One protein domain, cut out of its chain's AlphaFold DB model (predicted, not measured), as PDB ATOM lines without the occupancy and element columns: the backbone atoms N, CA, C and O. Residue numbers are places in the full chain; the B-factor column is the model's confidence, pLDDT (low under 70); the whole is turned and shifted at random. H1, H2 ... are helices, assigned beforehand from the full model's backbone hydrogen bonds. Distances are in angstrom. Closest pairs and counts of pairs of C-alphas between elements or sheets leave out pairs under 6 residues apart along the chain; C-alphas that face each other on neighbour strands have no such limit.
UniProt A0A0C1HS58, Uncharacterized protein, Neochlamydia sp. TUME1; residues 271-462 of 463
ATOM      1  N   SER A 271     -31.228  11.448  33.948       88.94
ATOM      2  CA  SER A 271     -32.136  12.600  34.021       88.94
ATOM      3  C   SER A 271     -33.596  12.169  34.236       88.94
ATOM      4  O   SER A 271     -34.284  12.689  35.112       88.94
ATOM      5  N   GLN A 272     -34.075  11.138  33.542       88.75
ATOM      6  CA  GLN A 272     -35.424  10.611  33.762       88.75
ATOM      7  C   GLN A 272     -35.605  10.040  35.173       88.75
ATOM      8  O   GLN A 272     -36.717  10.088  35.685       88.75
ATOM      9  N   HIS A 273     -34.538   9.593  35.836       88.50
ATOM     10  CA  HIS A 273     -34.554   9.110  37.218       88.50
ATOM     11  C   HIS A 273     -33.870  10.079  38.204       88.50
ATOM     12  O   HIS A 273     -33.128   9.700  39.101       88.50
ATOM     13  N   HIS A 274     -34.170  11.373  38.074       84.00
ATOM     14  CA  HIS A 274     -33.859  12.408  39.081       84.00
ATOM     15  C   HIS A 274     -32.391  12.815  39.217       84.00
ATOM     16  O   HIS A 274     -32.053  13.502  40.172       84.00
ATOM     17  N   GLY A 275     -31.553  12.484  38.242       85.31
ATOM     18  CA  GLY A 275     -30.135  12.833  38.229       85.31
ATOM     19  C   GLY A 275     -29.210  11.633  38.380       85.31
ATOM     20  O   GLY A 275     -28.010  11.779  38.171       85.31
ATOM     21  N   TRP A 276     -29.745  10.450  38.683       89.50
ATOM     22  CA  TRP A 276     -28.962   9.235  38.875       89.50
ATOM     23  C   TRP A 276     -29.764   8.011  38.432       89.50
ATOM     24  O   TRP A 276     -30.983   8.015  38.499       89.50
ATOM     25  N   VAL A 277     -29.109   6.946  37.979       90.31
ATOM     26  CA  VAL A 277     -29.768   5.654  37.740       90.31
ATOM     27  C   VAL A 277     -28.717   4.547  37.737       90.31
ATOM     28  O   VAL A 277     -27.547   4.809  37.462       90.31
ATOM     29  N   LEU A 278     -29.112   3.312  38.036       87.62
ATOM     30  CA  LEU A 278     -28.286   2.138  37.777       87.62
ATOM     31  C   LEU A 278     -28.299   1.788  36.291       87.62
ATOM     32  O   LEU A 278     -29.291   1.999  35.606       87.62
ATOM     33  N   SER A 279     -27.215   1.203  35.789       83.00
ATOM     34  CA  SER A 279     -27.173   0.749  34.399       83.00
ATOM     35  C   SER A 279     -28.160  -0.395  34.131       83.00
ATOM     36  O   SER A 279     -28.233  -1.321  34.945       83.00
ATOM     37  N   PRO A 280     -28.831  -0.423  32.962       80.50
ATOM     38  CA  PRO A 280     -29.638  -1.572  32.553       80.50
ATOM     39  C   PRO A 280     -28.821  -2.870  32.425       80.50
ATOM     40  O   PRO A 280     -29.404  -3.948  32.502       80.50
ATOM     41  N   PHE A 281     -27.486  -2.808  32.297       78.69
ATOM     42  CA  PHE A 281     -26.620  -4.000  32.308       78.69
ATOM     43  C   PHE A 281     -26.631  -4.758  33.637       78.69
ATOM     44  O   PHE A 281     -26.252  -5.927  33.677       78.69
ATOM     45  N   LEU A 282     -27.079  -4.109  34.714       78.88
ATOM     46  CA  LEU A 282     -27.262  -4.736  36.017       78.88
ATOM     47  C   LEU A 282     -28.567  -5.532  36.098       78.88
ATOM     48  O   LEU A 282     -28.809  -6.160  37.119       78.88
ATOM     49  N   LEU A 283     -29.426  -5.509  35.074       77.94
ATOM     50  CA  LEU A 283     -30.627  -6.339  35.054       77.94
ATOM     51  C   LEU A 283     -30.275  -7.797  34.709       77.94
ATOM     52  O   LEU A 283     -29.462  -8.047  33.813       77.94
ATOM     53  N   PRO A 284     -30.936  -8.785  35.341       71.69
ATOM     54  CA  PRO A 284     -30.808 -10.178  34.934       71.69
ATOM     55  C   PRO A 284     -31.203 -10.345  33.464       71.69
ATOM     56  O   PRO A 284     -32.256  -9.863  33.059       71.69
ATOM     57  N   LYS A 285     -30.414 -11.075  32.665       70.69
ATOM     58  CA  LYS A 285     -30.650 -11.229  31.210       70.69
ATOM     59  C   LYS A 285     -32.050 -11.749  30.841       70.69
ATOM     60  O   LYS A 285     -32.573 -11.382  29.787       70.69
ATOM     61  N   ASP A 286     -32.640 -12.557  31.724       68.44
ATOM     62  CA  ASP A 286     -33.966 -13.170  31.583       68.44
ATOM     63  C   ASP A 286     -34.933 -12.653  32.660       68.44
ATOM     64  O   ASP A 286     -35.455 -13.406  33.487       68.44
ATOM     65  N   HIS A 287     -35.155 -11.338  32.688       69.88
ATOM     66  CA  HIS A 287     -36.168 -10.725  33.543       69.88
ATOM     67  C   HIS A 287     -37.515 -10.602  32.801       69.88
ATOM     68  O   HIS A 287     -37.554 -10.282  31.615       69.88
ATOM     69  N   ALA A 288     -38.645 -10.809  33.492       67.44
ATOM     70  CA  ALA A 288     -39.975 -10.808  32.851       67.44
ATOM     71  C   ALA A 288     -40.406  -9.445  32.280       67.44
ATOM     72  O   ALA A 288     -41.364  -9.372  31.519       67.44
ATOM     73  N   LEU A 289     -39.704  -8.363  32.628       69.69
ATOM     74  CA  LEU A 289     -39.971  -7.032  32.080       69.69
ATOM     75  C   LEU A 289     -39.216  -6.760  30.773       69.69
ATOM     76  O   LEU A 289     -39.316  -5.653  30.264       69.69
ATOM     77  N   LYS A 290     -38.457  -7.717  30.227       78.44
ATOM     78  CA  LYS A 290     -37.648  -7.504  29.019       78.44
ATOM     79  C   LYS A 290     -38.508  -7.144  27.807       78.44
ATOM     80  O   LYS A 290     -38.233  -6.160  27.126       78.44
ATOM     81  N   ASP A 291     -39.596  -7.881  27.596       77.88
ATOM     82  CA  ASP A 291     -40.536  -7.600  26.506       77.88
ATOM     83  C   ASP A 291     -41.234  -6.253  26.721       77.88
ATOM     84  O   ASP A 291     -41.381  -5.460  25.791       77.88
ATOM     85  N   LYS A 292     -41.574  -5.941  27.979       78.56
ATOM     86  CA  LYS A 292     -42.157  -4.650  28.352       78.56
ATOM     87  C   LYS A 292     -41.178  -3.494  28.129       78.56
ATOM     88  O   LYS A 292     -41.588  -2.441  27.658       78.56
ATOM     89  N   MET A 293     -39.888  -3.681  28.409       83.31
ATOM     90  CA  MET A 293     -38.849  -2.697  28.095       83.31
ATOM     91  C   MET A 293     -38.765  -2.457  26.590       83.31
ATOM     92  O   MET A 293     -38.709  -1.306  26.171       83.31
ATOM     93  N   GLN A 294     -38.825  -3.506  25.769       84.62
ATOM     94  CA  GLN A 294     -38.799  -3.354  24.315       84.62
ATOM     95  C   GLN A 294     -40.052  -2.643  23.774       84.62
ATOM     96  O   GLN A 294     -39.942  -1.802  22.878       84.62
ATOM     97  N   GLU A 295     -41.231  -2.938  24.332       83.44
ATOM     98  CA  GLU A 295     -42.479  -2.212  24.050       83.44
ATOM     99  C   GLU A 295     -42.310  -0.722  24.380       83.44
ATOM    100  O   GLU A 295     -42.520   0.139  23.527       83.44
ATOM    101  N   ILE A 296     -41.847  -0.411  25.591       84.25
ATOM    102  CA  ILE A 296     -41.678   0.962  26.076       84.25
ATOM    103  C   ILE A 296     -40.607   1.710  25.283       84.25
ATOM    104  O   ILE A 296     -40.806   2.871  24.942       84.25
ATOM    105  N   ALA A 297     -39.507   1.053  24.918       85.69
ATOM    106  CA  ALA A 297     -38.483   1.623  24.051       85.69
ATOM    107  C   ALA A 297     -39.074   2.098  22.716       85.69
ATOM    108  O   ALA A 297     -38.727   3.171  22.227       85.69
ATOM    109  N   ASN A 298     -39.994   1.324  22.133       81.81
ATOM    110  CA  ASN A 298     -40.682   1.715  20.907       81.81
ATOM    111  C   ASN A 298     -41.683   2.855  21.144       81.81
ATOM    112  O   ASN A 298     -41.731   3.787  20.345       81.81
ATOM    113  N   GLU A 299     -42.420   2.830  22.254       84.50
ATOM    114  CA  GLU A 299     -43.396   3.870  22.611       84.50
ATOM    115  C   GLU A 299     -42.768   5.202  23.060       84.50
ATOM    116  O   GLU A 299     -43.440   6.238  23.073       84.50
ATOM    117  N   LEU A 300     -41.484   5.194  23.423       82.81
ATOM    118  CA  LEU A 300     -40.702   6.383  23.759       82.81
ATOM    119  C   LEU A 300     -40.045   7.045  22.545       82.81
ATOM    120  O   LEU A 300     -39.546   8.160  22.682       82.81
ATOM    121  N   LYS A 301     -40.043   6.412  21.365       81.75
ATOM    122  CA  LYS A 301     -39.579   7.051  20.120       81.75
ATOM    123  C   LYS A 301     -40.466   8.257  19.768       81.75
ATOM    124  O   LYS A 301     -41.613   8.291  20.204       81.75
ATOM    125  N   PRO A 302     -40.014   9.203  18.922       76.06
ATOM    126  CA  PRO A 302     -40.768  10.420  18.595       76.06
ATOM    127  C   PRO A 302     -42.225  10.199  18.157       76.06
ATOM    128  O   PRO A 302     -43.091  11.025  18.440       76.06
ATOM    129  N   THR A 303     -42.514   9.082  17.485       74.56
ATOM    130  CA  THR A 303     -43.860   8.714  17.018       74.56
ATOM    131  C   THR A 303     -44.699   7.966  18.058       74.56
ATOM    132  O   THR A 303     -45.917   7.875  17.901       74.56
ATOM    133  N   GLY A 304     -44.073   7.448  19.113       79.12
ATOM    134  CA  GLY A 304     -44.709   6.623  20.132       79.12
ATOM    135  C   GLY A 304     -45.647   7.403  21.054       79.12
ATOM    136  O   GLY A 304     -45.602   8.638  21.146       79.12
ATOM    137  N   ARG A 305     -46.536   6.672  21.735       81.06
ATOM    138  CA  ARG A 305     -47.604   7.265  22.556       81.06
ATOM    139  C   ARG A 305     -47.074   7.950  23.815       81.06
ATOM    140  O   ARG A 305     -47.662   8.926  24.272       81.06
ATOM    141  N   PHE A 306     -45.956   7.467  24.355       82.75
ATOM    142  CA  PHE A 306     -45.416   7.924  25.636       82.75
ATOM    143  C   PHE A 306     -44.398   9.059  25.509       82.75
ATOM    144  O   PHE A 306     -44.068   9.692  26.508       82.75
ATOM    145  N   ASN A 307     -43.922   9.367  24.301       83.75
ATOM    146  CA  ASN A 307     -42.858  10.346  24.081       83.75
ATOM    147  C   ASN A 307     -43.182  11.748  24.627       83.75
ATOM    148  O   ASN A 307     -42.444  12.283  25.454       83.75
ATOM    149  N   LEU A 308     -44.312  12.328  24.207       80.81
ATOM    150  CA  LEU A 308     -44.729  13.669  24.637       80.81
ATOM    151  C   LEU A 308     -44.889  13.757  26.152       80.81
ATOM    152  O   LEU A 308     -44.466  14.727  26.782       80.81
ATOM    153  N   GLN A 309     -45.483  12.721  26.732       84.38
ATOM    154  CA  GLN A 309     -45.689  12.645  28.161       84.38
ATOM    155  C   GLN A 309     -44.362  12.538  28.914       84.38
ATOM    156  O   GLN A 309     -44.154  13.270  29.879       84.38
ATOM    157  N   ALA A 310     -43.451  11.671  28.477       87.25
ATOM    158  CA  ALA A 310     -42.155  11.504  29.117       87.25
ATOM    159  C   ALA A 310     -41.321  12.796  29.058       87.25
ATOM    160  O   ALA A 310     -40.660  13.143  30.039       87.25
ATOM    161  N   LYS A 311     -41.406  13.562  27.959       87.25
ATOM    162  CA  LYS A 311     -40.813  14.909  27.860       87.25
ATOM    163  C   LYS A 311     -41.434  15.882  28.866       87.25
ATOM    164  O   LYS A 311     -40.711  16.593  29.559       87.25
ATOM    165  N   ALA A 312     -42.762  15.885  28.992       85.56
ATOM    166  CA  ALA A 312     -43.462  16.744  29.946       85.56
ATOM    167  C   ALA A 312     -43.122  16.400  31.409       85.56
ATOM    168  O   ALA A 312     -42.897  17.300  32.219       85.56
ATOM    169  N   PHE A 313     -43.018  15.110  31.741       89.31
ATOM    170  CA  PHE A 313     -42.551  14.659  33.052       89.31
ATOM    171  C   PHE A 313     -41.109  15.089  33.316       89.31
ATOM    172  O   PHE A 313     -40.844  15.668  34.365       89.31
ATOM    173  N   LEU A 314     -40.188  14.867  32.372       89.94
ATOM    174  CA  LEU A 314     -38.789  15.278  32.513       89.94
ATOM    175  C   LEU A 314     -38.666  16.779  32.818       89.94
ATOM    176  O   LEU A 314     -37.955  17.160  33.747       89.94
ATOM    177  N   LYS A 315     -39.419  17.611  32.096       87.19
ATOM    178  CA  LYS A 315     -39.470  19.055  32.331       87.19
ATOM    179  C   LYS A 315     -39.986  19.398  33.728       87.19
ATOM    180  O   LYS A 315     -39.335  20.141  34.456       87.19
ATOM    181  N   ALA A 316     -41.108  18.811  34.141       88.81
ATOM    182  CA  ALA A 316     -41.661  19.045  35.473       88.81
ATOM    183  C   ALA A 316     -40.681  18.635  36.589       88.81
ATOM    184  O   ALA A 316     -40.605  19.293  37.627       88.81
ATOM    185  N   LYS A 317     -39.883  17.579  36.374       90.94
ATOM    186  CA  LYS A 317     -38.822  17.174  37.307       90.94
ATOM    187  C   LYS A 317     -37.684  18.184  37.361       90.94
ATOM    188  O   LYS A 317     -37.240  18.512  38.456       90.94
ATOM    189  N   GLN A 318     -37.228  18.679  36.211       90.44
ATOM    190  CA  GLN A 318     -36.198  19.720  36.130       90.44
ATOM    191  C   GLN A 318     -36.640  20.995  36.851       90.44
ATOM    192  O   GLN A 318     -35.901  21.526  37.674       90.44
ATOM    193  N   GLU A 319     -37.863  21.458  36.592       88.81
ATOM    194  CA  GLU A 319     -38.438  22.637  37.246       88.81
ATOM    195  C   GLU A 319     -38.549  22.437  38.760       88.81
ATOM    196  O   GLU A 319     -38.102  23.287  39.528       88.81
ATOM    197  N   CYS A 320     -39.066  21.286  39.201       91.81
ATOM    198  CA  CYS A 320     -39.166  20.961  40.620       91.81
ATOM    199  C   CYS A 320     -37.787  20.876  41.293       91.81
ATOM    200  O   CYS A 320     -37.616  21.356  42.414       91.81
ATOM    201  N   PHE A 321     -36.792  20.288  40.624       91.75
ATOM    202  CA  PHE A 321     -35.427  20.243  41.134       91.75
ATOM    203  C   PHE A 321     -34.859  21.655  41.277       91.75
ATOM    204  O   PHE A 321     -34.332  21.997  42.330       91.75
ATOM    205  N   ASN A 322     -35.018  22.495  40.252       89.31
ATOM    206  CA  ASN A 322     -34.507  23.865  40.230       89.31
ATOM    207  C   ASN A 322     -35.189  24.778  41.264       89.31
ATOM    208  O   ASN A 322     -34.564  25.704  41.775       89.31
ATOM    209  N   GLN A 323     -36.445  24.508  41.627       90.94
ATOM    210  CA  GLN A 323     -37.136  25.213  42.714       90.94
ATOM    211  C   GLN A 323     -36.625  24.814  44.108       90.94
ATOM    212  O   GLN A 323     -36.673  25.618  45.036       90.94
ATOM    213  N   HIS A 324     -36.112  23.591  44.259       92.25
ATOM    214  CA  HIS A 324     -35.707  23.013  45.545       92.25
ATOM    215  C   HIS A 324     -34.264  22.478  45.524       92.25
ATOM    216  O   HIS A 324     -33.957  21.476  46.176       92.25
ATOM    217  N   VAL A 325     -33.366  23.152  44.788       91.81
ATOM    218  CA  VAL A 325     -31.990  22.688  44.501       91.81
ATOM    219  C   VAL A 325     -31.269  22.251  45.766       91.81
ATOM    220  O   VAL A 325     -30.674  21.177  45.800       91.81
ATOM    221  N   THR A 326     -31.355  23.054  46.828       92.50
ATOM    222  CA  THR A 326     -30.629  22.781  48.068       92.50
ATOM    223  C   THR A 326     -31.041  21.488  48.735       92.50
ATOM    224  O   THR A 326     -30.192  20.719  49.184       92.50
ATOM    225  N   GLU A 327     -32.338  21.221  48.764       93.75
ATOM    226  CA  GLU A 327     -32.853  20.007  49.367       93.75
ATOM    227  C   GLU A 327     -32.500  18.787  48.513       93.75
ATOM    228  O   GLU A 327     -31.959  17.809  49.031       93.75
ATOM    229  N   PHE A 328     -32.715  18.849  47.199       94.50
ATOM    230  CA  PHE A 328     -32.435  17.713  46.328       94.50
ATOM    231  C   PHE A 328     -30.944  17.383  46.222       94.50
ATOM    232  O   PHE A 328     -30.591  16.202  46.224       94.50
ATOM    233  N   LEU A 329     -30.058  18.382  46.194       94.31
ATOM    234  CA  LEU A 329     -28.614  18.144  46.249       94.31
ATOM    235  C   LEU A 329     -28.188  17.537  47.588       94.31
ATOM    236  O   LEU A 329     -27.339  16.648  47.603       94.31
ATOM    237  N   SER A 330     -28.817  17.939  48.697       93.94
ATOM    238  CA  SER A 330     -28.546  17.337  50.009       93.94
ATOM    239  C   SER A 330     -28.948  15.857  50.066       93.94
ATOM    240  O   SER A 330     -28.214  15.040  50.622       93.94
ATOM    241  N   LEU A 331     -30.064  15.485  49.429       94.69
ATOM    242  CA  LEU A 331     -30.510  14.094  49.328       94.69
ATOM    243  C   LEU A 331     -29.578  13.264  48.438       94.69
ATOM    244  O   LEU A 331     -29.240  12.141  48.795       94.69
ATOM    245  N   HIS A 332     -29.107  13.815  47.319       95.12
ATOM    246  CA  HIS A 332     -28.135  13.126  46.465       95.12
ATOM    247  C   HIS A 332     -26.783  12.921  47.159       95.12
ATOM    248  O   HIS A 332     -26.173  11.864  47.009       95.12
ATOM    249  N   LEU A 333     -26.335  13.892  47.961       94.12
ATOM    250  CA  LEU A 333     -25.158  13.722  48.809       94.12
ATOM    251  C   LEU A 333     -25.362  12.553  49.787       94.12
ATOM    252  O   LEU A 333     -24.530  11.652  49.830       94.12
ATOM    253  N   GLN A 334     -26.491  12.517  50.504       93.00
ATOM    254  CA  GLN A 334     -26.822  11.417  51.425       93.00
ATOM    255  C   GLN A 334     -26.901  10.055  50.724       93.00
ATOM    256  O   GLN A 334     -26.471   9.043  51.281       93.00
ATOM    257  N   LEU A 335     -27.445  10.016  49.504       93.62
ATOM    258  CA  LEU A 335     -27.500   8.813  48.677       93.62
ATOM    259  C   LEU A 335     -26.093   8.292  48.373       93.62
ATOM    260  O   LEU A 335     -25.800   7.131  48.658       93.62
ATOM    261  N   ASN A 336     -25.215   9.160  47.871       93.69
ATOM    262  CA  ASN A 336     -23.843   8.797  47.524       93.69
ATOM    263  C   ASN A 336     -23.019   8.407  48.762       93.69
ATOM    264  O   ASN A 336     -22.253   7.447  48.706       93.69
ATOM    265  N   GLU A 337     -23.231   9.059  49.909       91.81
ATOM    266  CA  GLU A 337     -22.650   8.624  51.186       91.81
ATOM    267  C   GLU A 337     -23.101   7.203  51.568       91.81
ATOM    268  O   GLU A 337     -22.282   6.382  51.985       91.81
ATOM    269  N   CYS A 338     -24.393   6.886  51.412       90.12
ATOM    270  CA  CYS A 338     -24.914   5.546  51.693       90.12
ATOM    271  C   CYS A 338     -24.348   4.491  50.734       90.12
ATOM    272  O   CYS A 338     -24.038   3.385  51.176       90.12
ATOM    273  N   MET A 339     -24.193   4.828  49.452       90.69
ATOM    274  CA  MET A 339     -23.590   3.948  48.447       90.69
ATOM    275  C   MET A 339     -22.136   3.618  48.800       90.69
ATOM    276  O   MET A 339     -21.790   2.445  48.928       90.69
ATOM    277  N   LEU A 340     -21.294   4.627  49.042       89.81
ATOM    278  CA  LEU A 340     -19.881   4.406  49.378       89.81
ATOM    279  C   LEU A 340     -19.706   3.639  50.696       89.81
ATOM    280  O   LEU A 340     -18.820   2.790  50.814       89.81
ATOM    281  N   LYS A 341     -20.596   3.856  51.670       88.31
ATOM    282  CA  LYS A 341     -20.553   3.136  52.945       88.31
ATOM    283  C   LYS A 341     -20.722   1.621  52.781       88.31
ATOM    284  O   LYS A 341     -20.086   0.877  53.524       88.31
ATOM    285  N   ILE A 342     -21.520   1.159  51.813       85.06
ATOM    286  CA  ILE A 342     -21.726  -0.279  51.541       85.06
ATOM    287  C   ILE A 342     -20.411  -0.977  51.206       85.06
ATOM    288  O   ILE A 342     -20.180  -2.106  51.629       85.06
ATOM    289  N   ILE A 343     -19.528  -0.289  50.486       83.31
ATOM    290  CA  ILE A 343     -18.225  -0.825  50.090       83.31
ATOM    291  C   ILE A 343     -17.107  -0.464  51.082       83.31
ATOM    292  O   ILE A 343     -15.936  -0.715  50.807       83.31
ATOM    293  N   GLY A 344     -17.454   0.098  52.246       80.75
ATOM    294  CA  GLY A 344     -16.511   0.457  53.307       80.75
ATOM    295  C   GLY A 344     -15.696   1.727  53.044       80.75
ATOM    296  O   GLY A 344     -14.741   1.986  53.773       80.75
ATOM    297  N   ILE A 345     -16.063   2.524  52.036       80.56
ATOM    298  CA  ILE A 345     -15.398   3.785  51.701       80.56
ATOM    299  C   ILE A 345     -16.078   4.932  52.462       80.56
ATOM    300  O   ILE A 345     -17.295   5.100  52.405       80.56
ATOM    301  N   ASN A 346     -15.293   5.735  53.186       75.62
ATOM    302  CA  ASN A 346     -15.782   6.881  53.960       75.62
ATOM    303  C   ASN A 346     -15.141   8.186  53.468       75.62
ATOM    304  O   ASN A 346     -14.341   8.801  54.166       75.62
ATOM    305  N   GLU A 347     -15.518   8.606  52.263       72.12
ATOM    306  CA  GLU A 347     -14.926   9.758  51.565       72.12
ATOM    307  C   GLU A 347     -15.821  11.001  51.635       72.12
ATOM    308  O   GLU A 347     -16.176  11.629  50.634       72.12
ATOM    309  N   LYS A 348     -16.213  11.374  52.859       76.81
ATOM    310  CA  LYS A 348     -17.076  12.545  53.095       76.81
ATOM    311  C   LYS A 348     -16.456  13.840  52.585       76.81
ATOM    312  O   LYS A 348     -17.167  14.724  52.125       76.81
ATOM    313  N   THR A 349     -15.140  13.979  52.679       77.12
ATOM    314  CA  THR A 349     -14.405  15.177  52.252       77.12
ATOM    315  C   THR A 349     -14.504  15.399  50.744       77.12
ATOM    316  O   THR A 349     -14.797  16.517  50.320       77.12
ATOM    317  N   ILE A 350     -14.339  14.340  49.948       81.44
ATOM    318  CA  ILE A 350     -14.436  14.378  48.482       81.44
ATOM    319  C   ILE A 350     -15.869  14.686  48.050       81.44
ATOM    320  O   ILE A 350     -16.085  15.622  47.278       81.44
ATOM    321  N   LEU A 351     -16.857  13.962  48.591       87.69
ATOM    322  CA  LEU A 351     -18.263  14.213  48.271       87.69
ATOM    323  C   LEU A 351     -18.668  15.646  48.643       87.69
ATOM    324  O   LEU A 351     -19.245  16.353  47.821       87.69
ATOM    325  N   ASN A 352     -18.297  16.128  49.830       88.69
ATOM    326  CA  ASN A 352     -18.602  17.499  50.241       88.69
ATOM    327  C   ASN A 352     -17.950  18.544  49.325       88.69
ATOM    328  O   ASN A 352     -18.579  19.557  49.017       88.69
ATOM    329  N   SER A 353     -16.716  18.306  48.870       87.50
ATOM    330  CA  SER A 353     -16.034  19.183  47.911       87.50
ATOM    331  C   SER A 353     -16.771  19.226  46.569       87.50
ATOM    332  O   SER A 353     -17.081  20.314  46.077       87.50
ATOM    333  N   PHE A 354     -17.133  18.059  46.027       92.75
ATOM    334  CA  PHE A 354     -17.878  17.949  44.775       92.75
ATOM    335  C   PHE A 354     -19.249  18.624  44.859       92.75
ATOM    336  O   PHE A 354     -19.572  19.465  44.024       92.75
ATOM    337  N   TYR A 355     -20.043  18.323  45.892       92.69
ATOM    338  CA  TYR A 355     -21.369  18.920  46.030       92.69
ATOM    339  C   TYR A 355     -21.284  20.429  46.235       92.69
ATOM    340  O   TYR A 355     -22.074  21.148  45.635       92.69
ATOM    341  N   LYS A 356     -20.293  20.939  46.982       90.44
ATOM    342  CA  LYS A 356     -20.059  22.386  47.113       90.44
ATOM    343  C   LYS A 356     -19.810  23.063  45.760       90.44
ATOM    344  O   LYS A 356     -20.311  24.164  45.552       90.44
ATOM    345  N   HIS A 357     -19.080  22.414  44.852       88.31
ATOM    346  CA  HIS A 357     -18.905  22.895  43.480       88.31
ATOM    347  C   HIS A 357     -20.209  22.789  42.669       88.31
ATOM    348  O   HIS A 357     -20.618  23.747  42.020       88.31
ATOM    349  N   LEU A 358     -20.918  21.660  42.772       89.06
ATOM    350  CA  LEU A 358     -22.189  21.427  42.082       89.06
ATOM    351  C   LEU A 358     -23.266  22.454  42.468       89.06
ATOM    352  O   LEU A 358     -24.011  22.911  41.608       89.06
ATOM    353  N   PHE A 359     -23.304  22.868  43.736       87.38
ATOM    354  CA  PHE A 359     -24.172  23.934  44.246       87.38
ATOM    355  C   PHE A 359     -23.984  25.280  43.536       87.38
ATOM    356  O   PHE A 359     -24.914  26.082  43.499       87.38
ATOM    357  N   GLN A 360     -22.789  25.540  43.005       85.88
ATOM    358  CA  GLN A 360     -22.432  26.787  42.327       85.88
ATOM    359  C   GLN A 360     -22.599  26.693  40.804       85.88
ATOM    360  O   GLN A 360     -22.409  27.684  40.103       85.88
ATOM    361  N   HIS A 361     -22.938  25.514  40.280       85.25
ATOM    362  CA  HIS A 361     -23.082  25.294  38.849       85.25
ATOM    363  C   HIS A 361     -24.381  25.920  38.318       85.25
ATOM    364  O   HIS A 361     -25.430  25.816  38.950       85.25
ATOM    365  N   ASN A 362     -24.342  26.499  37.113       80.19
ATOM    366  CA  ASN A 362     -25.509  27.146  36.489       80.19
ATOM    367  C   ASN A 362     -26.680  26.180  36.252       80.19
ATOM    368  O   ASN A 362     -27.838  26.583  36.241       80.19
ATOM    369  N   ASN A 363     -26.373  24.901  36.031       82.31
ATOM    370  CA  ASN A 363     -27.371  23.864  35.817       82.31
ATOM    371  C   ASN A 363     -26.974  22.573  36.559       82.31
ATOM    372  O   ASN A 363     -26.348  21.690  35.964       82.31
ATOM    373  N   PRO A 364     -27.247  22.476  37.872       85.81
ATOM    374  CA  PRO A 364     -26.771  21.371  38.703       85.81
ATOM    375  C   PRO A 364     -27.426  20.036  38.338       85.81
ATOM    376  O   PRO A 364     -26.767  19.001  38.339       85.81
ATOM    377  N   TYR A 365     -28.707  20.047  37.965       86.81
ATOM    378  CA  TYR A 365     -29.448  18.838  37.609       86.81
ATOM    379  C   TYR A 365     -28.891  18.149  36.357       86.81
ATOM    380  O   TYR A 365     -28.630  16.942  36.355       86.81
ATOM    381  N   HIS A 366     -28.691  18.920  35.282       84.00
ATOM    382  CA  HIS A 366     -28.139  18.379  34.042       84.00
ATOM    383  C   HIS A 366     -26.697  17.924  34.239       84.00
ATOM    384  O   HIS A 366     -26.321  16.869  33.731       84.00
ATOM    385  N   TYR A 367     -25.914  18.687  35.005       85.06
ATOM    386  CA  TYR A 367     -24.522  18.353  35.265       85.06
ATOM    387  C   TYR A 367     -24.372  17.052  36.059       85.06
ATOM    388  O   TYR A 367     -23.606  16.175  35.671       85.06
ATOM    389  N   LEU A 368     -25.183  16.874  37.105       88.69
ATOM    390  CA  LEU A 368     -25.231  15.633  37.878       88.69
ATOM    391  C   LEU A 368     -25.644  14.435  37.006       88.69
ATOM    392  O   LEU A 368     -24.966  13.408  37.008       88.69
ATOM    393  N   SER A 369     -26.705  14.597  36.207       89.06
ATOM    394  CA  SER A 369     -27.182  13.559  35.278       89.06
ATOM    395  C   SER A 369     -26.098  13.144  34.278       89.06
ATOM    396  O   SER A 369     -25.930  11.960  33.993       89.06
ATOM    397  N   TYR A 370     -25.367  14.126  33.745       85.12
ATOM    398  CA  TYR A 370     -24.277  13.919  32.797       85.12
ATOM    399  C   TYR A 370     -23.126  13.126  33.422       85.12
ATOM    400  O   TYR A 370     -22.688  12.133  32.845       85.12
ATOM    401  N   LEU A 371     -22.681  13.502  34.624       86.44
ATOM    402  CA  LEU A 371     -21.616  12.786  35.327       86.44
ATOM    403  C   LEU A 371     -22.018  11.344  35.665       86.44
ATOM    404  O   LEU A 371     -21.227  10.428  35.452       86.44
ATOM    405  N   HIS A 372     -23.257  11.105  36.105       88.19
ATOM    406  CA  HIS A 372     -23.749   9.742  36.317       88.19
ATOM    407  C   HIS A 372     -23.807   8.925  35.020       88.19
ATOM    408  O   HIS A 372     -23.430   7.752  35.029       88.19
ATOM    409  N   GLN A 373     -24.209   9.530  33.898       84.69
ATOM    410  CA  GLN A 373     -24.178   8.862  32.595       84.69
ATOM    411  C   GLN A 373     -22.746   8.492  32.180       84.69
ATOM    412  O   GLN A 373     -22.518   7.395  31.671       84.69
ATOM    413  N   ILE A 374     -21.775   9.376  32.430       82.44
ATOM    414  CA  ILE A 374     -20.353   9.095  32.198       82.44
ATOM    415  C   ILE A 374     -19.890   7.914  33.047       82.44
ATOM    416  O   ILE A 374     -19.273   7.000  32.507       82.44
ATOM    417  N   ILE A 375     -20.206   7.914  34.346       84.00
ATOM    418  CA  ILE A 375     -19.819   6.833  35.260       84.00
ATOM    419  C   ILE A 375     -20.361   5.494  34.753       84.00
ATOM    420  O   ILE A 375     -19.602   4.533  34.660       84.00
ATOM    421  N   ILE A 376     -21.639   5.436  34.358       80.19
ATOM    422  CA  ILE A 376     -22.246   4.228  33.780       80.19
ATOM    423  C   ILE A 376     -21.475   3.787  32.531       80.19
ATOM    424  O   ILE A 376     -21.010   2.652  32.460       80.19
ATOM    425  N   HIS A 377     -21.286   4.687  31.567       74.56
ATOM    426  CA  HIS A 377     -20.637   4.350  30.302       74.56
ATOM    427  C   HIS A 377     -19.178   3.902  30.486       74.56
ATOM    428  O   HIS A 377     -18.708   2.978  29.827       74.56
ATOM    429  N   GLN A 378     -18.439   4.533  31.396       71.75
ATOM    430  CA  GLN A 378     -17.020   4.245  31.606       71.75
ATOM    431  C   GLN A 378     -16.787   3.007  32.469       71.75
ATOM    432  O   GLN A 378     -15.960   2.170  32.125       71.75
ATOM    433  N   TYR A 379     -17.502   2.861  33.581       70.00
ATOM    434  CA  TYR A 379     -17.226   1.778  34.527       70.00
ATOM    435  C   TYR A 379     -17.977   0.491  34.193       70.00
ATOM    436  O   TYR A 379     -17.524  -0.586  34.570       70.00
ATOM    437  N   LEU A 380     -19.094   0.576  33.464       66.62
ATOM    438  CA  LEU A 380     -19.917  -0.592  33.141       66.62
ATOM    439  C   LEU A 380     -19.846  -0.988  31.660       66.62
ATOM    440  O   LEU A 380     -19.962  -2.173  31.363       66.62
ATOM    441  N   GLU A 381     -19.609  -0.047  30.735       62.91
ATOM    442  CA  GLU A 381     -19.649  -0.337  29.287       62.91
ATOM    443  C   GLU A 381     -18.261  -0.364  28.623       62.91
ATOM    444  O   GLU A 381     -17.993  -1.224  27.784       62.91
ATOM    445  N   LYS A 382     -17.344   0.537  29.001       56.06
ATOM    446  CA  LYS A 382     -16.008   0.667  28.396       56.06
ATOM    447  C   LYS A 382     -14.900   0.562  29.439       56.06
ATOM    448  O   LYS A 382     -14.434   1.594  29.903       56.06
ATOM    449  N   ARG A 383     -14.457  -0.671  29.748       52.25
ATOM    450  CA  ARG A 383     -13.288  -1.011  30.603       52.25
ATOM    451  C   ARG A 383     -12.344   0.188  30.811       52.25
ATOM    452  O   ARG A 383     -11.734   0.599  29.830       52.25
ATOM    453  N   LYS A 384     -12.295   0.711  32.051       52.59
ATOM    454  CA  LYS A 384     -11.465   1.757  32.719       52.59
ATOM    455  C   LYS A 384     -10.486   2.671  31.935       52.59
ATOM    456  O   LYS A 384     -10.246   3.790  32.374       52.59
ATOM    457  N   ASP A 385      -9.971   2.286  30.775       51.00
ATOM    458  CA  ASP A 385      -8.854   2.915  30.056       51.00
ATOM    459  C   ASP A 385      -9.249   4.123  29.177       51.00
ATOM    460  O   ASP A 385      -8.424   4.661  28.438       51.00
ATOM    461  N   SER A 386     -10.515   4.566  29.214       53.19
ATOM    462  CA  SER A 386     -11.049   5.574  28.277       53.19
ATOM    463  C   SER A 386     -11.296   6.977  28.851       53.19
ATOM    464  O   SER A 386     -11.751   7.856  28.108       53.19
ATOM    465  N   LEU A 387     -10.943   7.247  30.116       55.84
ATOM    466  CA  LEU A 387     -10.908   8.613  30.663       55.84
ATOM    467  C   LEU A 387      -9.750   9.399  30.025       55.84
ATOM    468  O   LEU A 387      -8.679   9.570  30.600       55.84
ATOM    469  N   LYS A 388      -9.954   9.891  28.799       53.28
ATOM    470  CA  LYS A 388      -9.054  10.883  28.204       53.28
ATOM    471  C   LYS A 388      -9.151  12.157  29.045       53.28
ATOM    472  O   LYS A 388     -10.201  12.791  29.089       53.28
ATOM    473  N   ALA A 389      -8.048  12.500  29.702       47.59
ATOM    474  CA  ALA A 389      -7.891  13.503  30.758       47.59
ATOM    475  C   ALA A 389      -8.193  14.978  30.390       47.59
ATOM    476  O   ALA A 389      -7.672  15.880  31.033       47.59
ATOM    477  N   ALA A 390      -8.991  15.274  29.362       47.44
ATOM    478  CA  ALA A 390      -9.024  16.618  28.780       47.44
ATOM    479  C   ALA A 390     -10.186  17.532  29.224       47.44
ATOM    480  O   ALA A 390     -10.203  18.681  28.796       47.44
ATOM    481  N   LEU A 391     -11.158  17.084  30.034       64.44
ATOM    482  CA  LEU A 391     -12.387  17.873  30.283       64.44
ATOM    483  C   LEU A 391     -12.920  17.887  31.728       64.44
ATOM    484  O   LEU A 391     -13.977  18.469  31.949       64.44
ATOM    485  N   TYR A 392     -12.226  17.289  32.701       73.62
ATOM    486  CA  TYR A 392     -12.724  17.189  34.081       73.62
ATOM    487  C   TYR A 392     -11.792  17.876  35.076       73.62
ATOM    488  O   TYR A 392     -10.568  17.769  34.972       73.62
ATOM    489  N   THR A 393     -12.368  18.552  36.065       80.25
ATOM    490  CA  THR A 393     -11.627  19.070  37.216       80.25
ATOM    491  C   THR A 393     -11.131  17.914  38.097       80.25
ATOM    492  O   THR A 393     -11.722  16.829  38.093       80.25
ATOM    493  N   PRO A 394     -10.068  18.107  38.902       81.62
ATOM    494  CA  PRO A 394      -9.596  17.069  39.819       81.62
ATOM    495  C   PRO A 394     -10.691  16.549  40.763       81.62
ATOM    496  O   PRO A 394     -10.781  15.351  41.007       81.62
ATOM    497  N   THR A 395     -11.568  17.437  41.244       83.44
ATOM    498  CA  THR A 395     -12.702  17.078  42.108       83.44
ATOM    499  C   THR A 395     -13.730  16.202  41.387       83.44
ATOM    500  O   THR A 395     -14.303  15.302  41.996       83.44
ATOM    501  N   GLU A 396     -13.964  16.434  40.096       85.00
ATOM    502  CA  GLU A 396     -14.876  15.622  39.281       85.00
ATOM    503  C   GLU A 396     -14.309  14.245  38.983       85.00
ATOM    504  O   GLU A 396     -15.033  13.260  39.084       85.00
ATOM    505  N   LEU A 397     -13.021  14.170  38.643       84.56
ATOM    506  CA  LEU A 397     -12.343  12.894  38.422       84.56
ATOM    507  C   LEU A 397     -12.385  12.033  39.676       84.56
ATOM    508  O   LEU A 397     -12.710  10.851  39.594       84.56
ATOM    509  N   GLU A 398     -12.117  12.636  40.831       85.50
ATOM    510  CA  GLU A 398     -12.179  11.935  42.104       85.50
ATOM    511  C   GLU A 398     -13.609  11.456  42.395       85.50
ATOM    512  O   GLU A 398     -13.819  10.289  42.713       85.50
ATOM    513  N   TYR A 399     -14.621  12.307  42.197       89.62
ATOM    514  CA  TYR A 399     -16.024  11.906  42.335       89.62
ATOM    515  C   TYR A 399     -16.398  10.731  41.412       89.62
ATOM    516  O   TYR A 399     -16.953   9.731  41.879       89.62
ATOM    517  N   ILE A 400     -16.059  10.825  40.123       87.69
ATOM    518  CA  ILE A 400     -16.286   9.771  39.125       87.69
ATOM    519  C   ILE A 400     -15.605   8.473  39.567       87.69
ATOM    520  O   ILE A 400     -16.228   7.414  39.515       87.69
ATOM    521  N   TYR A 401     -14.364   8.552  40.048       86.50
ATOM    522  CA  TYR A 401     -13.600   7.392  40.489       86.50
ATOM    523  C   TYR A 401     -14.222   6.714  41.708       86.50
ATOM    524  O   TYR A 401     -14.378   5.493  41.719       86.50
ATOM    525  N   GLN A 402     -14.640   7.487  42.711       86.94
ATOM    526  CA  GLN A 402     -15.246   6.944  43.927       86.94
ATOM    527  C   GLN A 402     -16.579   6.242  43.638       86.94
ATOM    528  O   GLN A 402     -16.788   5.101  44.057       86.94
ATOM    529  N   ILE A 403     -17.470   6.880  42.872       89.38
ATOM    530  CA  ILE A 403     -18.750   6.261  42.496       89.38
ATOM    531  C   ILE A 403     -18.534   5.098  41.514       89.38
ATOM    532  O   ILE A 403     -19.213   4.076  41.606       89.38
ATOM    533  N   GLY A 404     -17.556   5.196  40.614       86.00
ATOM    534  CA  GLY A 404     -17.152   4.101  39.734       86.00
ATOM    535  C   GLY A 404     -16.665   2.866  40.501       86.00
ATOM    536  O   GLY A 404     -17.113   1.753  40.232       86.00
ATOM    537  N   ASN A 405     -15.834   3.052  41.532       84.56
ATOM    538  CA  ASN A 405     -15.392   1.965  42.410       84.56
ATOM    539  C   ASN A 405     -16.556   1.321  43.168       84.56
ATOM    540  O   ASN A 405     -16.551   0.107  43.375       84.56
ATOM    541  N   PHE A 406     -17.567   2.108  43.562       88.00
ATOM    542  CA  PHE A 406     -18.803   1.547  44.103       88.00
ATOM    543  C   PHE A 406     -19.434   0.543  43.145       88.00
ATOM    544  O   PHE A 406     -19.775  -0.552  43.590       88.00
ATOM    545  N   TYR A 407     -19.550   0.873  41.859       85.62
ATOM    546  CA  TYR A 407     -20.104  -0.047  40.872       85.62
ATOM    547  C   TYR A 407     -19.267  -1.317  40.735       85.62
ATOM    548  O   TYR A 407     -19.818  -2.409  40.840       85.62
ATOM    549  N   GLU A 408     -17.951  -1.195  40.573       82.38
ATOM    550  CA  GLU A 408     -17.065  -2.355  40.412       82.38
ATOM    551  C   GLU A 408     -17.118  -3.301  41.615       82.38
ATOM    552  O   GLU A 408     -17.406  -4.489  41.471       82.38
ATOM    553  N   ILE A 409     -16.926  -2.765  42.825       83.81
ATOM    554  CA  ILE A 409     -16.925  -3.569  44.051       83.81
ATOM    555  C   ILE A 409     -18.316  -4.162  44.302       83.81
ATOM    556  O   ILE A 409     -18.440  -5.309  44.739       83.81
ATOM    557  N   SER A 410     -19.378  -3.401  44.029       83.50
ATOM    558  CA  SER A 410     -20.747  -3.871  44.239       83.50
ATOM    559  C   SER A 410     -21.177  -4.908  43.207       83.50
ATOM    560  O   SER A 410     -21.955  -5.787  43.561       83.50
ATOM    561  N   MET A 411     -20.662  -4.889  41.975       81.75
ATOM    562  CA  MET A 411     -20.894  -5.984  41.029       81.75
ATOM    563  C   MET A 411     -20.263  -7.294  41.510       81.75
ATOM    564  O   MET A 411     -20.866  -8.350  41.352       81.75
ATOM    565  N   GLU A 412     -19.089  -7.239  42.140       80.94
ATOM    566  CA  GLU A 412     -18.427  -8.436  42.672       80.94
ATOM    567  C   GLU A 412     -19.083  -8.954  43.960       80.94
ATOM    568  O   GLU A 412     -19.261 -10.159  44.136       80.94
ATOM    569  N   LYS A 413     -19.430  -8.053  44.886       83.25
ATOM    570  CA  LYS A 413     -19.817  -8.418  46.264       83.25
ATOM    571  C   LYS A 413     -21.308  -8.281  46.557       83.25
ATOM    572  O   LYS A 413     -21.808  -8.887  47.504       83.25
ATOM    573  N   HIS A 414     -22.023  -7.482  45.771       83.19
ATOM    574  CA  HIS A 414     -23.391  -7.045  46.052       83.19
ATOM    575  C   HIS A 414     -24.299  -7.069  44.809       83.19
ATOM    576  O   HIS A 414     -25.270  -6.319  44.753       83.19
ATOM    577  N   LEU A 415     -24.046  -7.951  43.833       81.50
ATOM    578  CA  LEU A 415     -24.801  -7.997  42.571       81.50
ATOM    579  C   LEU A 415     -26.321  -8.080  42.781       81.50
ATOM    580  O   LEU A 415     -27.065  -7.282  42.223       81.50
ATOM    581  N   ASN A 416     -26.778  -8.967  43.672       81.94
ATOM    582  CA  ASN A 416     -28.203  -9.121  44.000       81.94
ATOM    583  C   ASN A 416     -28.849  -7.816  44.507       81.94
ATOM    584  O   ASN A 416     -30.045  -7.601  44.325       81.94
ATOM    585  N   LEU A 417     -28.077  -6.965  45.192       83.88
ATOM    586  CA  LEU A 417     -28.548  -5.670  45.682       83.88
ATOM    587  C   LEU A 417     -28.756  -4.695  44.516       83.88
ATOM    588  O   LEU A 417     -29.770  -4.001  44.476       83.88
ATOM    589  N   LEU A 418     -27.804  -4.663  43.580       83.44
ATOM    590  CA  LEU A 418     -27.862  -3.820  42.390       83.44
ATOM    591  C   LEU A 418     -28.981  -4.258  41.439       83.44
ATOM    592  O   LEU A 418     -29.746  -3.412  40.991       83.44
ATOM    593  N   GLU A 419     -29.128  -5.562  41.195       84.69
ATOM    594  CA  GLU A 419     -30.217  -6.126  40.386       84.69
ATOM    595  C   GLU A 419     -31.589  -5.718  40.932       84.69
ATOM    596  O   GLU A 419     -32.481  -5.302  40.193       84.69
ATOM    597  N   GLU A 420     -31.765  -5.820  42.251       83.44
ATOM    598  CA  GLU A 420     -33.029  -5.486  42.891       83.44
ATOM    599  C   GLU A 420     -33.366  -3.998  42.758       83.44
ATOM    600  O   GLU A 420     -34.518  -3.640  42.495       83.44
ATOM    601  N   LEU A 421     -32.370  -3.132  42.930       86.12
ATOM    602  CA  LEU A 421     -32.567  -1.701  42.775       86.12
ATOM    603  C   LEU A 421     -32.794  -1.326  41.309       86.12
ATOM    604  O   LEU A 421     -33.674  -0.520  41.038       86.12
ATOM    605  N   ALA A 422     -32.099  -1.951  40.359       86.19
ATOM    606  CA  ALA A 422     -32.323  -1.712  38.934       86.19
ATOM    607  C   ALA A 422     -33.756  -2.107  38.529       86.19
ATOM    608  O   ALA A 422     -34.450  -1.368  37.832       86.19
ATOM    609  N   LEU A 423     -34.259  -3.230  39.052       83.19
ATOM    610  CA  LEU A 423     -35.654  -3.640  38.875       83.19
ATOM    611  C   LEU A 423     -36.644  -2.660  39.521       83.19
ATOM    612  O   LEU A 423     -37.697  -2.393  38.936       83.19
ATOM    613  N   LYS A 424     -36.324  -2.109  40.698       85.88
ATOM    614  CA  LYS A 424     -37.122  -1.048  41.332       85.88
ATOM    615  C   LYS A 424     -37.187   0.194  40.447       85.88
ATOM    616  O   LYS A 424     -38.274   0.703  40.208       85.88
ATOM    617  N   GLN A 425     -36.044   0.668  39.960       89.56
ATOM    618  CA  GLN A 425     -35.961   1.875  39.138       89.56
ATOM    619  C   GLN A 425     -36.715   1.711  37.819       89.56
ATOM    620  O   GLN A 425     -37.441   2.619  37.414       89.56
ATOM    621  N   LEU A 426     -36.615   0.533  37.195       85.56
ATOM    622  CA  LEU A 426     -37.430   0.183  36.037       85.56
ATOM    623  C   LEU A 426     -38.922   0.227  36.372       85.56
ATOM    624  O   LEU A 426     -39.688   0.850  35.649       85.56
ATOM    625  N   HIS A 427     -39.348  -0.399  37.473       83.88
ATOM    626  CA  HIS A 427     -40.749  -0.368  37.884       83.88
ATOM    627  C   HIS A 427     -41.255   1.060  38.127       83.88
ATOM    628  O   HIS A 427     -42.304   1.428  37.604       83.88
ATOM    629  N   ASP A 428     -40.504   1.866  38.879       85.56
ATOM    630  CA  ASP A 428     -40.868   3.251  39.184       85.56
ATOM    631  C   ASP A 428     -41.029   4.069  37.886       85.56
ATOM    632  O   ASP A 428     -41.983   4.838  37.751       85.56
ATOM    633  N   PHE A 429     -40.157   3.841  36.898       88.00
ATOM    634  CA  PHE A 429     -40.233   4.466  35.575       88.00
ATOM    635  C   PHE A 429     -41.440   4.005  34.751       88.00
ATOM    636  O   PHE A 429     -42.118   4.830  34.142       88.00
ATOM    637  N   LEU A 430     -41.752   2.707  34.753       83.31
ATOM    638  CA  LEU A 430     -42.933   2.179  34.063       83.31
ATOM    639  C   LEU A 430     -44.221   2.761  34.652       83.31
ATOM    640  O   LEU A 430     -45.068   3.264  33.916       83.31
ATOM    641  N   MET A 431     -44.327   2.772  35.983       82.12
ATOM    642  CA  MET A 431     -45.470   3.351  36.688       82.12
ATOM    643  C   MET A 431     -45.616   4.851  36.438       82.12
ATOM    644  O   MET A 431     -46.723   5.377  36.502       82.12
ATOM    645  N   GLU A 432     -44.517   5.565  36.202       86.06
ATOM    646  CA  GLU A 432     -44.544   6.977  35.835       86.06
ATOM    647  C   GLU A 432     -45.052   7.190  34.409       86.06
ATOM    648  O   GLU A 432     -45.936   8.023  34.200       86.06
ATOM    649  N   ILE A 433     -44.508   6.443  33.446       81.75
ATOM    650  CA  ILE A 433     -44.888   6.544  32.035       81.75
ATOM    651  C   ILE A 433     -46.369   6.214  31.837       81.75
ATOM    652  O   ILE A 433     -47.030   6.845  31.020       81.75
ATOM    653  N   GLU A 434     -46.905   5.261  32.595       80.12
ATOM    654  CA  GLU A 434     -48.305   4.845  32.476       80.12
ATOM    655  C   GLU A 434     -49.303   5.811  33.147       80.12
ATOM    656  O   GLU A 434     -50.513   5.629  33.006       80.12
ATOM    657  N   LYS A 435     -48.856   6.861  33.859       79.56
ATOM    658  CA  LYS A 435     -49.777   7.880  34.407       79.56
ATOM    659  C   LYS A 435     -50.486   8.620  33.276       79.56
ATOM    660  O   LYS A 435     -49.896   8.893  32.255       79.56
ATOM    661  N   GLU A 436     -51.730   9.047  33.448       70.31
ATOM    662  CA  GLU A 436     -52.407   9.804  32.376       70.31
ATOM    663  C   GLU A 436     -52.000  11.285  32.333       70.31
ATOM    664  O   GLU A 436     -52.178  11.966  31.322       70.31
ATOM    665  N   LYS A 437     -51.509  11.823  33.456       80.06
ATOM    666  CA  LYS A 437     -51.227  13.254  33.621       80.06
ATOM    667  C   LYS A 437     -49.958  13.484  34.428       80.06
ATOM    668  O   LYS A 437     -49.674  12.767  35.390       80.06
ATOM    669  N   VAL A 438     -49.239  14.543  34.057       83.06
ATOM    670  CA  VAL A 438     -48.115  15.070  34.839       83.06
ATOM    671  C   VAL A 438     -48.627  15.528  36.204       83.06
ATOM    672  O   VAL A 438     -49.712  16.100  36.322       83.06
ATOM    673  N   LEU A 439     -47.853  15.242  37.250       83.81
ATOM    674  CA  LEU A 439     -48.190  15.621  38.619       83.81
ATOM    675  C   LEU A 439     -48.198  17.148  38.781       83.81
ATOM    676  O   LEU A 439     -47.409  17.852  38.153       83.81
ATOM    677  N   SER A 440     -49.053  17.658  39.673       85.31
ATOM    678  CA  SER A 440     -48.965  19.061  40.106       85.31
ATOM    679  C   SER A 440     -47.590  19.347  40.736       85.31
ATOM    680  O   SER A 440     -46.989  18.416  41.274       85.31
ATOM    681  N   PRO A 441     -47.094  20.600  40.754       84.94
ATOM    682  CA  PRO A 441     -45.772  20.913  41.311       84.94
ATOM    683  C   PRO A 441     -45.558  20.396  42.743       84.94
ATOM    684  O   PRO A 441     -44.538  19.779  43.036       84.94
ATOM    685  N   SER A 442     -46.559  20.544  43.621       83.12
ATOM    686  CA  SER A 442     -46.499  20.022  44.996       83.12
ATOM    687  C   SER A 442     -46.465  18.488  45.039       83.12
ATOM    688  O   SER A 442     -45.661  17.904  45.766       83.12
ATOM    689  N   ALA A 443     -47.294  17.819  44.231       85.69
ATOM    690  CA  ALA A 443     -47.288  16.359  44.153       85.69
ATOM    691  C   ALA A 443     -45.981  15.825  43.546       85.69
ATOM    692  O   ALA A 443     -45.476  14.803  44.006       85.69
ATOM    693  N   MET A 444     -45.414  16.526  42.558       88.12
ATOM    694  CA  MET A 444     -44.112  16.219  41.970       88.12
ATOM    695  C   MET A 444     -43.021  16.311  43.035       88.12
ATOM    696  O   MET A 444     -42.292  15.344  43.221       88.12
ATOM    697  N   TYR A 445     -42.965  17.404  43.798       87.25
ATOM    698  CA  TYR A 445     -42.006  17.573  44.892       87.25
ATOM    699  C   TYR A 445     -42.042  16.412  45.894       87.25
ATOM    700  O   TYR A 445     -41.012  15.788  46.160       87.25
ATOM    701  N   HIS A 446     -43.228  16.080  46.416       85.94
ATOM    702  CA  HIS A 446     -43.365  14.994  47.385       85.94
ATOM    703  C   HIS A 446     -42.974  13.641  46.794       85.94
ATOM    704  O   HIS A 446     -42.271  12.875  47.448       85.94
ATOM    705  N   TRP A 447     -43.377  13.376  45.553       87.00
ATOM    706  CA  TRP A 447     -43.067  12.128  44.866       87.00
ATOM    707  C   TRP A 447     -41.561  11.974  44.592       87.00
ATOM    708  O   TRP A 447     -40.984  10.940  44.924       87.00
ATOM    709  N   LEU A 448     -40.895  13.023  44.094       88.56
ATOM    710  CA  LEU A 448     -39.443  13.053  43.877       88.56
ATOM    711  C   LEU A 448     -38.656  12.822  45.167       88.56
ATOM    712  O   LEU A 448     -37.722  12.019  45.217       88.56
ATOM    713  N   LYS A 449     -39.051  13.532  46.224       88.56
ATOM    714  CA  LYS A 449     -38.431  13.418  47.541       88.56
ATOM    715  C   LYS A 449     -38.608  12.015  48.114       88.56
ATOM    716  O   LYS A 449     -37.652  11.445  48.631       88.56
ATOM    717  N   GLU A 450     -39.806  11.445  48.006       88.31
ATOM    718  CA  GLU A 450     -40.086  10.088  48.475       88.31
ATOM    719  C   GLU A 450     -39.258   9.043  47.715       88.31
ATOM    720  O   GLU A 450     -38.709   8.135  48.339       88.31
ATOM    721  N   MET A 451     -39.101   9.184  46.396       87.00
ATOM    722  CA  MET A 451     -38.274   8.277  45.598       87.00
ATOM    723  C   MET A 451     -36.808   8.279  46.034       87.00
ATOM    724  O   MET A 451     -36.269   7.212  46.335       87.00
ATOM    725  N   LEU A 452     -36.193   9.458  46.163       89.75
ATOM    726  CA  LEU A 452     -34.808   9.572  46.633       89.75
ATOM    727  C   LEU A 452     -34.645   9.039  48.060       89.75
ATOM    728  O   LEU A 452     -33.710   8.294  48.344       89.75
ATOM    729  N   LEU A 453     -35.583   9.352  48.961       87.75
ATOM    730  CA  LEU A 453     -35.570   8.809  50.322       87.75
ATOM    731  C   LEU A 453     -35.710   7.285  50.332       87.75
ATOM    732  O   LEU A 453     -35.092   6.625  51.166       87.75
ATOM    733  N   ASN A 454     -36.499   6.706  49.429       86.75
ATOM    734  CA  ASN A 454     -36.628   5.258  49.301       86.75
ATOM    735  C   ASN A 454     -35.317   4.608  48.843       86.75
ATOM    736  O   ASN A 454     -34.959   3.564  49.388       86.75
ATOM    737  N   ASP A 455     -34.578   5.233  47.925       88.06
ATOM    738  CA  ASP A 455     -33.269   4.747  47.471       88.06
ATOM    739  C   ASP A 455     -32.195   4.885  48.570       88.06
ATOM    740  O   ASP A 455     -31.445   3.946  48.844       88.06
ATOM    741  N   ILE A 456     -32.188   5.998  49.312       87.75
ATOM    742  CA  ILE A 456     -31.332   6.183  50.499       87.75
ATOM    743  C   ILE A 456     -31.654   5.123  51.564       87.75
ATOM    744  O   ILE A 456     -30.769   4.469  52.128       87.75
ATOM    745  N   ASN A 457     -32.940   4.912  51.847       83.19
ATOM    746  CA  ASN A 457     -33.407   3.911  52.805       83.19
ATOM    747  C   ASN A 457     -33.072   2.485  52.366       83.19
ATOM    748  O   ASN A 457     -32.874   1.611  53.218       83.19
ATOM    749  N   PHE A 458     -33.040   2.247  51.055       83.94
ATOM    750  CA  PHE A 458     -32.631   0.985  50.471       83.94
ATOM    751  C   PHE A 458     -31.159   0.719  50.788       83.94
ATOM    752  O   PHE A 458     -30.867  -0.273  51.460       83.94
ATOM    753  N   PHE A 459     -30.251   1.626  50.429       81.94
ATOM    754  CA  PHE A 459     -28.823   1.443  50.685       81.94
ATOM    755  C   PHE A 459     -28.471   1.424  52.177       81.94
ATOM    756  O   PHE A 459     -27.806   0.497  52.627       81.94
ATOM    757  N   SER A 460     -29.015   2.340  52.980       80.88
ATOM    758  CA  SER A 460     -28.771   2.375  54.435       80.88
ATOM    759  C   SER A 460     -29.235   1.117  55.180       80.88
ATOM    760  O   SER A 460     -28.738   0.813  56.261       80.88
ATOM    761  N   SER A 461     -30.193   0.362  54.629       75.44
ATOM    762  CA  SER A 461     -30.626  -0.915  55.213       75.44
ATOM    763  C   SER A 461     -29.745  -2.107  54.853       75.44
ATOM    764  O   SER A 461     -29.954  -3.193  55.397       75.44
ATOM    765  N   ASN A 462     -28.814  -1.915  53.919       64.94
ATOM    766  CA  ASN A 462     -27.894  -2.934  53.427       64.94
ATOM    767  C   ASN A 462     -26.411  -2.554  53.640       64.94
ATOM    768  O   ASN A 462     -25.549  -3.349  53.274       64.94
TER     769      ASN A 462
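This is residues 271 to 462 of the 463 residues of an uncharacterized protein of Neochlamydia sp. TUME1 (UniProt A0A0C1HS58). Crossed helices make a rounded shell round the first unnamed stretch, of which residues 271 to 278 run through the middle. H3, H4, H5 and H6 cluster on one side of that stretch, H2, H7 and H8 close the other side, H8 runs side by side with H3, and H1 lies at the rim, farthest from the mean of the C-alphas. The printed part has 192 residues with eight named helices, H1 to H8 in order, and no named strand; the class is all helix. It is compact, with a radius of gyration of the C-alphas of 16.7 A and spans of 43 by 40 by 37 A.

H1, residues 290 to 299, touches no helix. H2, residues 307 to 323, is close to H1 but not clearly touching, about perpendicular at 90 degrees. H3, residues 325 to 342, and H4, residues 348 to 358, form a helical hairpin at a shallow tilt of 29 degrees, opposite ways; the closest C-alphas, of Leu 333 and Leu 351, are 6.9 A apart. H5, residues 364 to 381, touches H4 only at the corner, and only just, with 3 pairs of C-alphas within 8 A. H6, residues 394 to 413, touches H5 at a steep tilt of 48 degrees, the same way, with the C-alphas of Tyr 379 and Gly 404 closest at 5.7 A. H6 also touches H4 with its residues 395 to 399 alone, the closest C-alphas being those of Phe 354 and Thr 395, 5.9 A apart. H7, residues 415 to 433, touches no helix but is near H1. H8, residues 441 to 460, touches H3 at a shallow tilt of 17 degrees, the same way, with the C-alphas of Leu 335 and Ile 456 closest at 5.0 A. In each of the eight helices every O i to N i+4 pair is within hydrogen-bond range.

H1 begins at C-alpha 290, (-37.648, -7.504, 29.019). From first to last C-alpha H2 measures 24.5 A, H3 26.1 A, H5 24.7 A, H6 28.2 A, H7 26.9 A and H8 28.4 A; H1 and H4 are shorter, at 14.3 A and 15.0 A. H8 ends at C-alpha 460, (-28.771, 2.375, 54.435).

The C-alphas of Thr 303 and Asn 346, the two farthest apart, are 46.4 A apart. The printed part has no cut. The link from H5 to H6, 12 residues, is long. The mean pLDDT of the printed part is 82.7; residues 286 to 289, residues 380 to 391 and residue 462 are under 70.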